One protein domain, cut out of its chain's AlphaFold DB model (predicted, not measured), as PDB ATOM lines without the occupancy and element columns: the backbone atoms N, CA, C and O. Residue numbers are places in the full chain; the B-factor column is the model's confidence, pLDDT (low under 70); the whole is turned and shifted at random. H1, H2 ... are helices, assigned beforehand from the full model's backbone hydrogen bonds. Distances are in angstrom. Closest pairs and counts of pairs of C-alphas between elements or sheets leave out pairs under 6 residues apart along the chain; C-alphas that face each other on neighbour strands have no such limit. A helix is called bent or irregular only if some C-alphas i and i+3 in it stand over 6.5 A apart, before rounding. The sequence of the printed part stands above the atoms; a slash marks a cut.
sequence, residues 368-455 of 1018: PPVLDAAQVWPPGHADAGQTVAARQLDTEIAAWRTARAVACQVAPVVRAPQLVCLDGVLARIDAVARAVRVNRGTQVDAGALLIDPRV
ATOM      1  N   PRO A 368      46.340  11.334 -18.617       85.31
ATOM      2  CA  PRO A 368      44.950  11.196 -18.206       85.31
ATOM      3  C   PRO A 368      44.479  12.467 -17.476       85.31
ATOM      4  O   PRO A 368      45.297  13.160 -16.871       85.31
ATOM      5  N   PRO A 369      43.184  12.816 -17.556       88.06
ATOM      6  CA  PRO A 369      42.641  13.943 -16.800       88.06
ATOM      7  C   PRO A 369      42.731  13.680 -15.296       88.06
ATOM      8  O   PRO A 369      42.667  12.530 -14.860       88.06
ATOM      9  N   VAL A 370      42.822  14.752 -14.504       85.75
ATOM     10  CA  VAL A 370      42.808  14.663 -13.031       85.75
ATOM     11  C   VAL A 370      41.504  14.040 -12.520       85.75
ATOM     12  O   VAL A 370      41.517  13.259 -11.571       85.75
ATOM     13  N   LEU A 371      40.379  14.366 -13.165       86.12
ATOM     14  CA  LEU A 371      39.064  13.798 -12.880       86.12
ATOM     15  C   LEU A 371      38.602  12.904 -14.031       86.12
ATOM     16  O   LEU A 371      38.787  13.227 -15.204       86.12
ATOM     17  N   ASP A 372      37.935  11.802 -13.705       88.88
ATOM     18  CA  ASP A 372      37.294  10.955 -14.708       88.88
ATOM     19  C   ASP A 372      35.986  11.601 -15.186       88.88
ATOM     20  O   ASP A 372      34.986  11.644 -14.466       88.88
ATOM     21  N   ALA A 373      35.971  12.078 -16.433       87.69
ATOM     22  CA  ALA A 373      34.799  12.706 -17.032       87.69
ATOM     23  C   ALA A 373      33.561  11.789 -17.067       87.69
ATOM     24  O   ALA A 373      32.440  12.294 -17.081       87.69
ATOM     25  N   ALA A 374      33.731  10.460 -17.080       85.56
ATOM     26  CA  ALA A 374      32.611   9.522 -17.004       85.56
ATOM     27  C   ALA A 374      31.989   9.460 -15.598       85.56
ATOM     28  O   ALA A 374      30.794   9.196 -15.478       85.56
ATOM     29  N   GLN A 375      32.770   9.739 -14.550       86.56
ATOM     30  CA  GLN A 375      32.295   9.812 -13.163       86.56
ATOM     31  C   GLN A 375      31.706  11.182 -12.821       86.56
ATOM     32  O   GLN A 375      30.760  11.262 -12.037       86.56
ATOM     33  N   VAL A 376      32.248  12.252 -13.414       87.44
ATOM     34  CA  VAL A 376      31.751  13.626 -13.241       87.44
ATOM     35  C   VAL A 376      30.300  13.744 -13.713       87.44
ATOM     36  O   VAL A 376      29.436  14.216 -12.970       87.44
ATOM     37  N   TRP A 377      30.029  13.284 -14.938       88.12
ATOM     38  CA  TRP A 377      28.689  13.282 -15.517       88.12
ATOM     39  C   TRP A 377      28.527  12.106 -16.498       88.12
ATOM     40  O   TRP A 377      29.020  12.164 -17.633       88.12
ATOM     41  N   PRO A 378      27.884  11.004 -16.072       79.62
ATOM     42  CA  PRO A 378      27.709   9.838 -16.925       79.62
ATOM     43  C   PRO A 378      26.719  10.121 -18.072       79.62
ATOM     44  O   PRO A 378      25.755  10.866 -17.884       79.62
ATOM     45  N   PRO A 379      26.907   9.521 -19.264       66.56
ATOM     46  CA  PRO A 379      26.003   9.723 -20.396       66.56
ATOM     47  C   PRO A 379      24.561   9.319 -20.061       66.56
ATOM     48  O   PRO A 379      24.334   8.235 -19.527       66.56
ATOM     49  N   GLY A 380      23.587  10.160 -20.420       63.16
ATOM     50  CA  GLY A 380      22.160   9.840 -20.273       63.16
ATOM     51  C   GLY A 380      21.602   9.996 -18.855       63.16
ATOM     52  O   GLY A 380      20.501   9.521 -18.582       63.16
ATOM     53  N   HIS A 381      22.326  10.665 -17.951       66.06
ATOM     54  CA  HIS A 381      21.852  10.989 -16.604       66.06
ATOM     55  C   HIS A 381      20.898  12.200 -16.630       66.06
ATOM     56  O   HIS A 381      21.238  13.304 -16.212       66.06
ATOM     57  N   ALA A 382      19.692  12.013 -17.168       59.97
ATOM     58  CA  ALA A 382      18.633  13.018 -17.118       59.97
ATOM     59  C   ALA A 382      17.678  12.713 -15.953       59.97
ATOM     60  O   ALA A 382      16.805  11.855 -16.073       59.97
ATOM     61  N   ASP A 383      17.820  13.423 -14.829       62.47
ATOM     62  CA  ASP A 383      16.785  13.427 -13.787       62.47
ATOM     63  C   ASP A 383      15.504  14.059 -14.375       62.47
ATOM     64  O   ASP A 383      15.554  15.115 -15.015       62.47
ATOM     65  N   ALA A 384      14.340  13.436 -14.141       55.53
ATOM     66  CA  ALA A 384      13.049  13.772 -14.767       55.53
ATOM     67  C   ALA A 384      12.512  15.204 -14.493       55.53
ATOM     68  O   ALA A 384      11.436  15.555 -14.970       55.53
ATOM     69  N   GLY A 385      13.255  16.053 -13.772       61.47
ATOM     70  CA  GLY A 385      12.914  17.452 -13.478       61.47
ATOM     71  C   GLY A 385      13.969  18.498 -13.869       61.47
ATOM     72  O   GLY A 385      13.752  19.673 -13.601       61.47
ATOM     73  N   GLN A 386      15.102  18.115 -14.479       72.31
ATOM     74  CA  GLN A 386      16.227  19.028 -14.781       72.31
ATOM     75  C   GLN A 386      16.715  18.948 -16.238       72.31
ATOM     76  O   GLN A 386      17.904  19.032 -16.546       72.31
ATOM     77  N   THR A 387      15.784  18.774 -17.172       76.56
ATOM     78  CA  THR A 387      16.076  18.507 -18.591       76.56
ATOM     79  C   THR A 387      16.865  19.607 -19.312       76.56
ATOM     80  O   THR A 387      17.490  19.327 -20.333       76.56
ATOM     81  N   VAL A 388      16.858  20.859 -18.838       80.50
ATOM     82  CA  VAL A 388      17.665  21.940 -19.437       80.50
ATOM     83  C   VAL A 388      19.096  21.875 -18.914       80.50
ATOM     84  O   VAL A 388      20.020  21.789 -19.721       80.50
ATOM     85  N   ALA A 389      19.278  21.838 -17.592       85.56
ATOM     86  CA  ALA A 389      20.599  21.744 -16.970       85.56
ATOM     87  C   ALA A 389      21.351  20.473 -17.407       85.56
ATOM     88  O   ALA A 389      22.533  20.544 -17.736       85.56
ATOM     89  N   ALA A 390      20.657  19.331 -17.493       86.19
ATOM     90  CA  ALA A 390      21.233  18.077 -17.977       86.19
ATOM     91  C   ALA A 390      21.727  18.188 -19.432       86.19
ATOM     92  O   ALA A 390      22.870  17.841 -19.712       86.19
ATOM     93  N   ARG A 391      20.924  18.766 -20.342       86.25
ATOM     94  CA  ARG A 391      21.337  19.000 -21.742       86.25
ATOM     95  C   ARG A 391      22.545  19.933 -21.848       86.25
ATOM     96  O   ARG A 391      23.406  19.714 -22.701       86.25
ATOM     97  N   GLN A 392      22.610  20.972 -21.013       88.50
ATOM     98  CA  GLN A 392      23.766  21.871 -20.955       88.50
ATOM     99  C   GLN A 392      25.021  21.107 -20.501       88.50
ATOM    100  O   GLN A 392      26.040  21.175 -21.181       88.50
ATOM    101  N   LEU A 393      24.935  20.312 -19.430       90.56
ATOM    102  CA  LEU A 393      26.046  19.484 -18.940       90.56
ATOM    103  C   LEU A 393      26.502  18.431 -19.962       90.56
ATOM    104  O   LEU A 393      27.704  18.290 -20.184       90.56
ATOM    105  N   ASP A 394      25.569  17.750 -20.632       89.06
ATOM    106  CA  ASP A 394      25.872  16.799 -21.709       89.06
ATOM    107  C   ASP A 394      26.645  17.479 -22.849       89.06
ATOM    108  O   ASP A 394      27.645  16.948 -23.343       89.06
ATOM    109  N   THR A 395      26.204  18.680 -23.239       90.00
ATOM    110  CA  THR A 395      26.845  19.483 -24.290       90.00
ATOM    111  C   THR A 395      28.263  19.888 -23.887       90.00
ATOM    112  O   THR A 395      29.192  19.714 -24.677       90.00
ATOM    113  N   GLU A 396      28.457  20.367 -22.656       91.94
ATOM    114  CA  GLU A 396      29.776  20.767 -22.153       91.94
ATOM    115  C   GLU A 396      30.737  19.588 -22.008       91.94
ATOM    116  O   GLU A 396      31.890  19.682 -22.423       91.94
ATOM    117  N   ILE A 397      30.280  18.449 -21.481       92.38
ATOM    118  CA  ILE A 397      31.097  17.232 -21.371       92.38
ATOM    119  C   ILE A 397      31.527  16.748 -22.759       92.38
ATOM    120  O   ILE A 397      32.687  16.374 -22.956       92.38
ATOM    121  N   ALA A 398      30.624  16.763 -23.743       91.88
ATOM    122  CA  ALA A 398      30.953  16.393 -25.118       91.88
ATOM    123  C   ALA A 398      31.954  17.375 -25.756       91.88
ATOM    124  O   ALA A 398      32.924  16.949 -26.398       91.88
ATOM    125  N   ALA A 399      31.766  18.681 -25.542       93.25
ATOM    126  CA  ALA A 399      32.697  19.714 -25.988       93.25
ATOM    127  C   ALA A 399      34.076  19.550 -25.330       93.25
ATOM    128  O   ALA A 399      35.093  19.638 -26.014       93.25
ATOM    129  N   TRP A 400      34.117  19.211 -24.042       94.94
ATOM    130  CA  TRP A 400      35.348  18.993 -23.289       94.94
ATOM    131  C   TRP A 400      36.124  17.789 -23.817       94.94
ATOM    132  O   TRP A 400      37.328  17.886 -24.056       94.94
ATOM    133  N   ARG A 401      35.435  16.668 -24.083       93.62
ATOM    134  CA  ARG A 401      36.053  15.475 -24.694       93.62
ATOM    135  C   ARG A 401      36.681  15.810 -26.046       93.62
ATOM    136  O   ARG A 401      37.791  15.365 -26.333       93.62
ATOM    137  N   THR A 402      35.991  16.623 -26.845       94.62
ATOM    138  CA  THR A 402      36.476  17.080 -28.155       94.62
ATOM    139  C   THR A 402      37.708  17.977 -28.010       94.62
ATOM    140  O   THR A 402      38.742  17.685 -28.609       94.62
ATOM    141  N   ALA A 403      37.641  19.009 -27.164       93.81
ATOM    142  CA  ALA A 403      38.744  19.941 -26.924       93.81
ATOM    143  C   ALA A 403      39.985  19.228 -26.358       93.81
ATOM    144  O   ALA A 403      41.113  19.491 -26.782       93.81
ATOM    145  N   ARG A 404      39.795  18.248 -25.462       93.19
ATOM    146  CA  ARG A 404      40.894  17.416 -24.956       93.19
ATOM    147  C   ARG A 404      41.534  16.585 -26.061       93.19
ATOM    148  O   ARG A 404      42.757  16.557 -26.149       93.19
ATOM    149  N   ALA A 405      40.741  15.942 -26.919       92.00
ATOM    150  CA  ALA A 405      41.274  15.175 -28.044       92.00
ATOM    151  C   ALA A 405      42.123  16.052 -28.985       92.00
ATOM    152  O   ALA A 405      43.194  15.619 -29.412       92.00
ATOM    153  N   VAL A 406      41.694  17.293 -29.243       91.94
ATOM    154  CA  VAL A 406      42.462  18.286 -30.015       91.94
ATOM    155  C   VAL A 406      43.763  18.662 -29.294       91.94
ATOM    156  O   VAL A 406      44.837  18.584 -29.894       91.94
ATOM    157  N   ALA A 407      43.713  18.978 -27.996       90.81
ATOM    158  CA  ALA A 407      44.899  19.309 -27.199       90.81
ATOM    159  C   ALA A 407      45.929  18.158 -27.163       90.81
ATOM    160  O   ALA A 407      47.143  18.371 -27.212       90.81
ATOM    161  N   CYS A 408      45.468  16.906 -27.155       90.31
ATOM    162  CA  CYS A 408      46.345  15.738 -27.210       90.31
ATOM    163  C   CYS A 408      47.124  15.619 -28.536       90.31
ATOM    164  O   CYS A 408      48.175  14.980 -28.565       90.31
ATOM    165  N   GLN A 409      46.655  16.247 -29.619       89.50
ATOM    166  CA  GLN A 409      47.300  16.208 -30.937       89.50
ATOM    167  C   GLN A 409      48.297  17.355 -31.164       89.50
ATOM    168  O   GLN A 409      49.118  17.276 -32.078       89.50
ATOM    169  N   VAL A 410      48.288  18.405 -30.332       85.88
ATOM    170  CA  VAL A 410      49.225  19.532 -30.477       85.88
ATOM    171  C   VAL A 410      50.594  19.250 -29.844       85.88
ATOM    172  O   VAL A 410      50.775  18.303 -29.070       85.88
ATOM    173  N   ALA A 411      51.585  20.085 -30.178       83.62
ATOM    174  CA  ALA A 411      52.948  19.974 -29.661       83.62
ATOM    175  C   ALA A 411      53.001  20.110 -28.119       83.62
ATOM    176  O   ALA A 411      52.274  20.943 -27.570       83.62
ATOM    177  N   PRO A 412      53.904  19.396 -27.412       79.62
ATOM    178  CA  PRO A 412      53.936  19.347 -25.941       79.62
ATOM    179  C   PRO A 412      53.950  20.711 -25.231       79.62
ATOM    180  O   PRO A 412      53.299  20.883 -24.205       79.62
ATOM    181  N   VAL A 413      54.640  21.706 -25.803       79.56
ATOM    182  CA  VAL A 413      54.736  23.066 -25.235       79.56
ATOM    183  C   VAL A 413      53.396  23.809 -25.207       79.56
ATOM    184  O   VAL A 413      53.193  24.668 -24.355       79.56
ATOM    185  N   VAL A 414      52.495  23.496 -26.143       82.94
ATOM    186  CA  VAL A 414      51.135  24.051 -26.193       82.94
ATOM    187  C   VAL A 414      50.181  23.145 -25.421       82.94
ATOM    188  O   VAL A 414      49.329  23.640 -24.699       82.94
ATOM    189  N   ARG A 415      50.369  21.824 -25.502       87.88
ATOM    190  CA  ARG A 415      49.528  20.829 -24.829       87.88
ATOM    191  C   ARG A 415      49.437  21.046 -23.319       87.88
ATOM    192  O   ARG A 415      48.333  21.074 -22.795       87.88
ATOM    193  N   ALA A 416      50.569  21.206 -22.631       84.19
ATOM    194  CA  ALA A 416      50.594  21.293 -21.169       84.19
ATOM    195  C   ALA A 416      49.659  22.387 -20.599       84.19
ATOM    196  O   ALA A 416      48.792  22.052 -19.793       84.19
ATOM    197  N   PRO A 417      49.734  23.665 -21.029       85.31
ATOM    198  CA  PRO A 417      48.807  24.686 -20.535       85.31
ATOM    199  C   PRO A 417      47.346  24.456 -20.962       85.31
ATOM    200  O   PRO A 417      46.443  24.803 -20.204       85.31
ATOM    201  N   GLN A 418      47.091  23.853 -22.132       88.38
ATOM    202  CA  GLN A 418      45.726  23.519 -22.561       88.38
ATOM    203  C   GLN A 418      45.106  22.417 -21.692       88.38
ATOM    204  O   GLN A 418      43.948  22.534 -21.304       88.38
ATOM    205  N   LEU A 419      45.873  21.377 -21.343       88.75
ATOM    206  CA  LEU A 419      45.409  20.304 -20.460       88.75
ATOM    207  C   LEU A 419      45.127  20.818 -19.043       88.75
ATOM    208  O   LEU A 419      44.081  20.487 -18.500       88.75
ATOM    209  N   VAL A 420      45.976  21.698 -18.496       87.19
ATOM    210  CA  VAL A 420      45.728  22.343 -17.190       87.19
ATOM    211  C   VAL A 420      44.431  23.159 -17.207       87.19
ATOM    212  O   VAL A 420      43.621  23.052 -16.289       87.19
ATOM    213  N   CYS A 421      44.195  23.940 -18.267       88.56
ATOM    214  CA  CYS A 421      42.934  24.665 -18.437       88.56
ATOM    215  C   CYS A 421      41.735  23.708 -18.504       88.56
ATOM    216  O   CYS A 421      40.739  23.917 -17.814       88.56
ATOM    217  N   LEU A 422      41.840  22.635 -19.292       91.25
ATOM    218  CA  LEU A 422      40.776  21.643 -19.445       91.25
ATOM    219  C   LEU A 422      40.488  20.885 -18.145       91.25
ATOM    220  O   LEU A 422      39.327  20.579 -17.884       91.25
ATOM    221  N   ASP A 423      41.495  20.594 -17.326       88.69
ATOM    222  CA  ASP A 423      41.289  19.977 -16.015       88.69
ATOM    223  C   ASP A 423      40.529  20.936 -15.076       88.69
ATOM    224  O   ASP A 423      39.594  20.510 -14.399       88.69
ATOM    225  N   GLY A 424      40.831  22.240 -15.120       86.19
ATOM    226  CA  GLY A 424      40.061  23.276 -14.418       86.19
ATOM    227  C   GLY A 424      38.609  23.390 -14.906       86.19
ATOM    228  O   GLY A 424      37.680  23.470 -14.100       86.19
ATOM    229  N   VAL A 425      38.381  23.325 -16.223       90.81
ATOM    230  CA  VAL A 425      37.024  23.286 -16.799       90.81
ATOM    231  C   VAL A 425      36.263  22.046 -16.322       90.81
ATOM    232  O   VAL A 425      35.107  22.164 -15.922       90.81
ATOM    233  N   LEU A 426      36.899  20.870 -16.298       90.50
ATOM    234  CA  LEU A 426      36.255  19.637 -15.839       90.50
ATOM    235  C   LEU A 426      35.922  19.673 -14.341       90.50
ATOM    236  O   LEU A 426      34.833  19.256 -13.951       90.50
ATOM    237  N   ALA A 427      36.817  20.217 -13.517       86.50
ATOM    238  CA  ALA A 427      36.563  20.480 -12.101       86.50
ATOM    239  C   ALA A 427      35.345  21.396 -11.897       86.50
ATOM    240  O   ALA A 427      34.487  21.124 -11.052       86.50
ATOM    241  N   ARG A 428      35.209  22.443 -12.716       87.62
ATOM    242  CA  ARG A 428      34.037  23.326 -12.677       87.62
ATOM    243  C   ARG A 428      32.759  22.616 -13.117       87.62
ATOM    244  O   ARG A 428      31.726  22.797 -12.477       87.62
ATOM    245  N   ILE A 429      32.821  21.783 -14.160       90.31
ATOM    246  CA  ILE A 429      31.694  20.937 -14.579       90.31
ATOM    247  C   ILE A 429      31.264  20.015 -13.430       90.31
ATOM    248  O   ILE A 429      30.069  19.913 -13.172       90.31
ATOM    249  N   ASP A 430      32.196  19.397 -12.696       88.19
ATOM    250  CA  ASP A 430      31.871  18.564 -11.526       88.19
ATOM    251  C   ASP A 430      31.174  19.357 -10.418       88.19
ATOM    252  O   ASP A 430      30.135  18.924  -9.908       88.19
ATOM    253  N   ALA A 431      31.680  20.549 -10.093       85.19
ATOM    254  CA  ALA A 431      31.052  21.425  -9.110       85.19
ATOM    255  C   ALA A 431      29.621  21.816  -9.525       85.19
ATOM    256  O   ALA A 431      28.691  21.677  -8.727       85.19
ATOM    257  N   VAL A 432      29.417  22.214 -10.788       88.81
ATOM    258  CA  VAL A 432      28.085  22.526 -11.336       88.81
ATOM    259  C   VAL A 432      27.188  21.291 -11.333       88.81
ATOM    260  O   VAL A 432      26.057  21.367 -10.870       88.81
ATOM    261  N   ALA A 433      27.672  20.131 -11.775       88.62
ATOM    262  CA  ALA A 433      26.907  18.886 -11.789       88.62
ATOM    263  C   ALA A 433      26.458  18.459 -10.383       88.62
ATOM    264  O   ALA A 433      25.358  17.935 -10.200       88.62
ATOM    265  N   ARG A 434      27.291  18.661  -9.356       86.19
ATOM    266  CA  ARG A 434      26.902  18.442  -7.952       86.19
ATOM    267  C   ARG A 434      25.870  19.465  -7.487       86.19
ATOM    268  O   ARG A 434      24.873  19.074  -6.896       86.19
ATOM    269  N   ALA A 435      26.073  20.742  -7.790       82.38
ATOM    270  CA  ALA A 435      25.152  21.821  -7.441       82.38
ATOM    271  C   ALA A 435      23.763  21.654  -8.094       82.38
ATOM    272  O   ALA A 435      22.734  21.834  -7.441       82.38
ATOM    273  N   VAL A 436      23.722  21.227  -9.357       84.75
ATOM    274  CA  VAL A 436      22.501  20.840 -10.078       84.75
ATOM    275  C   VAL A 436      21.811  19.680  -9.353       84.75
ATOM    276  O   VAL A 436      20.631  19.787  -9.026       84.75
ATOM    277  N   ARG A 437      22.555  18.632  -8.963       84.06
ATOM    278  CA  ARG A 437      22.030  17.507  -8.164       84.06
ATOM    279  C   ARG A 437      21.515  17.894  -6.774       84.06
ATOM    280  O   ARG A 437      20.718  17.146  -6.225       84.06
ATOM    281  N   VAL A 438      21.944  19.010  -6.183       81.62
ATOM    282  CA  VAL A 438      21.386  19.506  -4.907       81.62
ATOM    283  C   VAL A 438      20.030  20.189  -5.128       81.62
ATOM    284  O   VAL A 438      19.135  20.065  -4.300       81.62
ATOM    285  N   ASN A 439      19.831  20.834  -6.278       74.50
ATOM    286  CA  ASN A 439      18.613  21.570  -6.632       74.50
ATOM    287  C   ASN A 439      17.531  20.691  -7.302       74.50
ATOM    288  O   ASN A 439      16.838  21.141  -8.221       74.50
ATOM    289  N   ARG A 440      17.398  19.415  -6.898       73.62
ATOM    290  CA  ARG A 440      16.454  18.472  -7.534       73.62
ATOM    291  C   ARG A 440      15.028  19.018  -7.543       73.62
ATOM    292  O   ARG A 440      14.537  19.509  -6.535       73.62
ATOM    293  N   GLY A 441      14.356  18.861  -8.683       71.44
ATOM    294  CA  GLY A 441      12.972  19.307  -8.880       71.44
ATOM    295  C   GLY A 441      12.830  20.750  -9.369       71.44
ATOM    296  O   GLY A 441      11.730  21.134  -9.760       71.44
ATOM    297  N   THR A 442      13.923  21.517  -9.427       74.81
ATOM    298  CA  THR A 442      13.912  22.906  -9.899       74.81
ATOM    299  C   THR A 442      14.786  23.068 -11.143       74.81
ATOM    300  O   THR A 442      15.951  22.664 -11.158       74.81
ATOM    301  N   GLN A 443      14.239  23.683 -12.197       79.38
ATOM    302  CA  GLN A 443      14.970  23.942 -13.438       79.38
ATOM    303  C   GLN A 443      15.906  25.153 -13.281       79.38
ATOM    304  O   GLN A 443      15.446  26.297 -13.247       79.38
ATOM    305  N   VAL A 444      17.215  24.891 -13.231       83.31
ATOM    306  CA  VAL A 444      18.293  25.896 -13.129       83.31
ATOM    307  C   VAL A 444      19.001  26.106 -14.474       83.31
ATOM    308  O   VAL A 444      18.959  25.240 -15.350       83.31
ATOM    309  N   ASP A 445      19.675  27.243 -14.639       86.38
ATOM    310  CA  ASP A 445      20.540  27.524 -15.791       86.38
ATOM    311  C   ASP A 445      21.992  27.165 -15.448       86.38
ATOM    312  O   ASP A 445      22.764  27.999 -14.975       86.38
ATOM    313  N   ALA A 446      22.374  25.905 -15.674       88.06
ATOM    314  CA  ALA A 446      23.737  25.434 -15.419       88.06
ATOM    315  C   ALA A 446      24.768  26.185 -16.280       88.06
ATOM    316  O   ALA A 446      25.872  26.480 -15.817       88.06
ATOM    317  N   GLY A 447      24.381  26.567 -17.505       88.19
ATOM    318  CA  GLY A 447      25.197  27.340 -18.446       88.19
ATOM    319  C   GLY A 447      25.735  28.653 -17.876       88.19
ATOM    320  O   GLY A 447      26.767  29.142 -18.324       88.19
ATOM    321  N   ALA A 448      25.086  29.194 -16.848       85.00
ATOM    322  CA  ALA A 448      25.494  30.417 -16.183       85.00
ATOM    323  C   ALA A 448      26.839  30.292 -15.431       85.00
ATOM    324  O   ALA A 448      27.561  31.282 -15.340       85.00
ATOM    325  N   LEU A 449      27.226  29.096 -14.967       85.94
ATOM    326  CA  LEU A 449      28.530  28.842 -14.320       85.94
ATOM    327  C   LEU A 449      29.497  28.011 -15.174       85.94
ATOM    328  O   LEU A 449      30.666  27.881 -14.801       85.94
ATOM    329  N   LEU A 450      29.022  27.434 -16.280       89.62
ATOM    330  CA  LEU A 450      29.819  26.587 -17.168       89.62
ATOM    331  C   LEU A 450      30.675  27.419 -18.129       89.62
ATOM    332  O   LEU A 450      30.316  28.535 -18.515       89.62
ATOM    333  N   ILE A 451      31.806  26.838 -18.531       89.81
ATOM    334  CA  ILE A 451      32.791  27.466 -19.414       89.81
ATOM    335  C   ILE A 451      32.974  26.602 -20.651       89.81
ATOM    336  O   ILE A 451      33.250  25.415 -20.507       89.81
ATOM    337  N   ASP A 452      32.864  27.216 -21.835       90.62
ATOM    338  CA  ASP A 452      33.085  26.527 -23.111       90.62
ATOM    339  C   ASP A 452      34.530  25.990 -23.162       90.62
ATOM    340  O   ASP A 452      35.466  26.789 -23.197       90.62
ATOM    341  N   PRO A 453      34.757  24.665 -23.203       92.75
ATOM    342  CA  PRO A 453      36.092  24.074 -23.162       92.75
ATOM    343  C   PRO A 453      37.001  24.524 -24.310       92.75
ATOM    344  O   PRO A 453      38.225  24.468 -24.180       92.75
ATOM    345  N   ARG A 454      36.432  25.012 -25.421       91.25
ATOM    346  CA  ARG A 454      37.192  25.529 -26.568       91.25
ATOM    347  C   ARG A 454      37.991  26.785 -26.229       91.25
ATOM    348  O   ARG A 454      38.960  27.082 -26.922       91.25
ATOM    349  N   VAL A 455      37.666  27.501 -25.148       90.44
ATOM    350  CA  VAL A 455      38.497  28.628 -24.678       90.44
ATOM    351  C   VAL A 455      39.902  28.167 -24.276       90.44
ATOM    352  O   VAL A 455      40.854  28.940 -24.363       90.44
TER     353      VAL A 455
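Overview. This is residues 368 to 455 of the 1018 residues of the protein "Protein kinase domain-containing protein" of Deltaproteobacteria bacterium (UniProt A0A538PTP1). A long helical hairpin, H2 and H3 side by side, makes the body and its longest axis. The short helix H1 packs on one side of H3, and the stretch after H3, residues 439 to 455, folds back along the other side of the hairpin. The printed part has 88 residues, with three named helices in the order H1, H2, H3 and no named strand, and its class is all helix. The whole is compact, with a radius of gyration of the C-alphas of 13.4 A, and its outline is a rod spanning 45 by 21 by 17 A.

Arrangement. Go along the printed part from Pro 368 and you first meet H1, residues 373 to 376. Next comes H2, residues 387 to 409, and then H3, residues 412 to 438. H1 and H2 are close but not clearly touching; their closest C-alphas, those of Ala 373 and Ile 397, are 7.3 A apart. H1 and H3 touch, H3 with residues 426 to 433 alone, and the closest C-alphas, those of Val 376 and Asp 430, are 5.2 A apart. H2 and H3 form a helical hairpin: they touch and run opposite ways at a shallow tilt of 14 degrees. Look for their closest C-alphas at Ala 407 and Arg 415, 5.4 A apart. Of the backbone pairs O i to N i+4, 18 of 19 in H2 and 22 of 23 in H3 are within hydrogen-bond range; H1 is too short for such a pair, and its one O i to N i+3 pair is not within range.

Along the chain. Find C-alpha 373 at (34.799, 12.706, -17.032), where H1 begins; it reaches residue 376 with 5.0 A from first to last C-alpha. Then find C-alpha 387 at (16.076, 18.507, -18.591), from which H2 runs 33.7 A to Gln 409. H3, from Pro 412, is 38.8 A long and ends with C-alpha 438 at (21.386, 19.506, -4.907). H3 is neither bent nor irregular, but only just: C-alphas 414 and 417 are 6.2 A apart.

Size, cuts and confidence. The two C-alphas farthest apart are those of Ala 411 and Gly 441, 45.1 A. The printed part has no cut. The link from H1 to H2 is short, with 10 residues, and the link from H2 to H3 is tight, with 2. After H3, residues 439 to 455 hold no named element; their C-alphas lie 8 to 21 A from the mean of the C-alphas. The mean pLDDT of the printed part is 84.8, and the residues under 70 are 379 to 385, between H1 and H2.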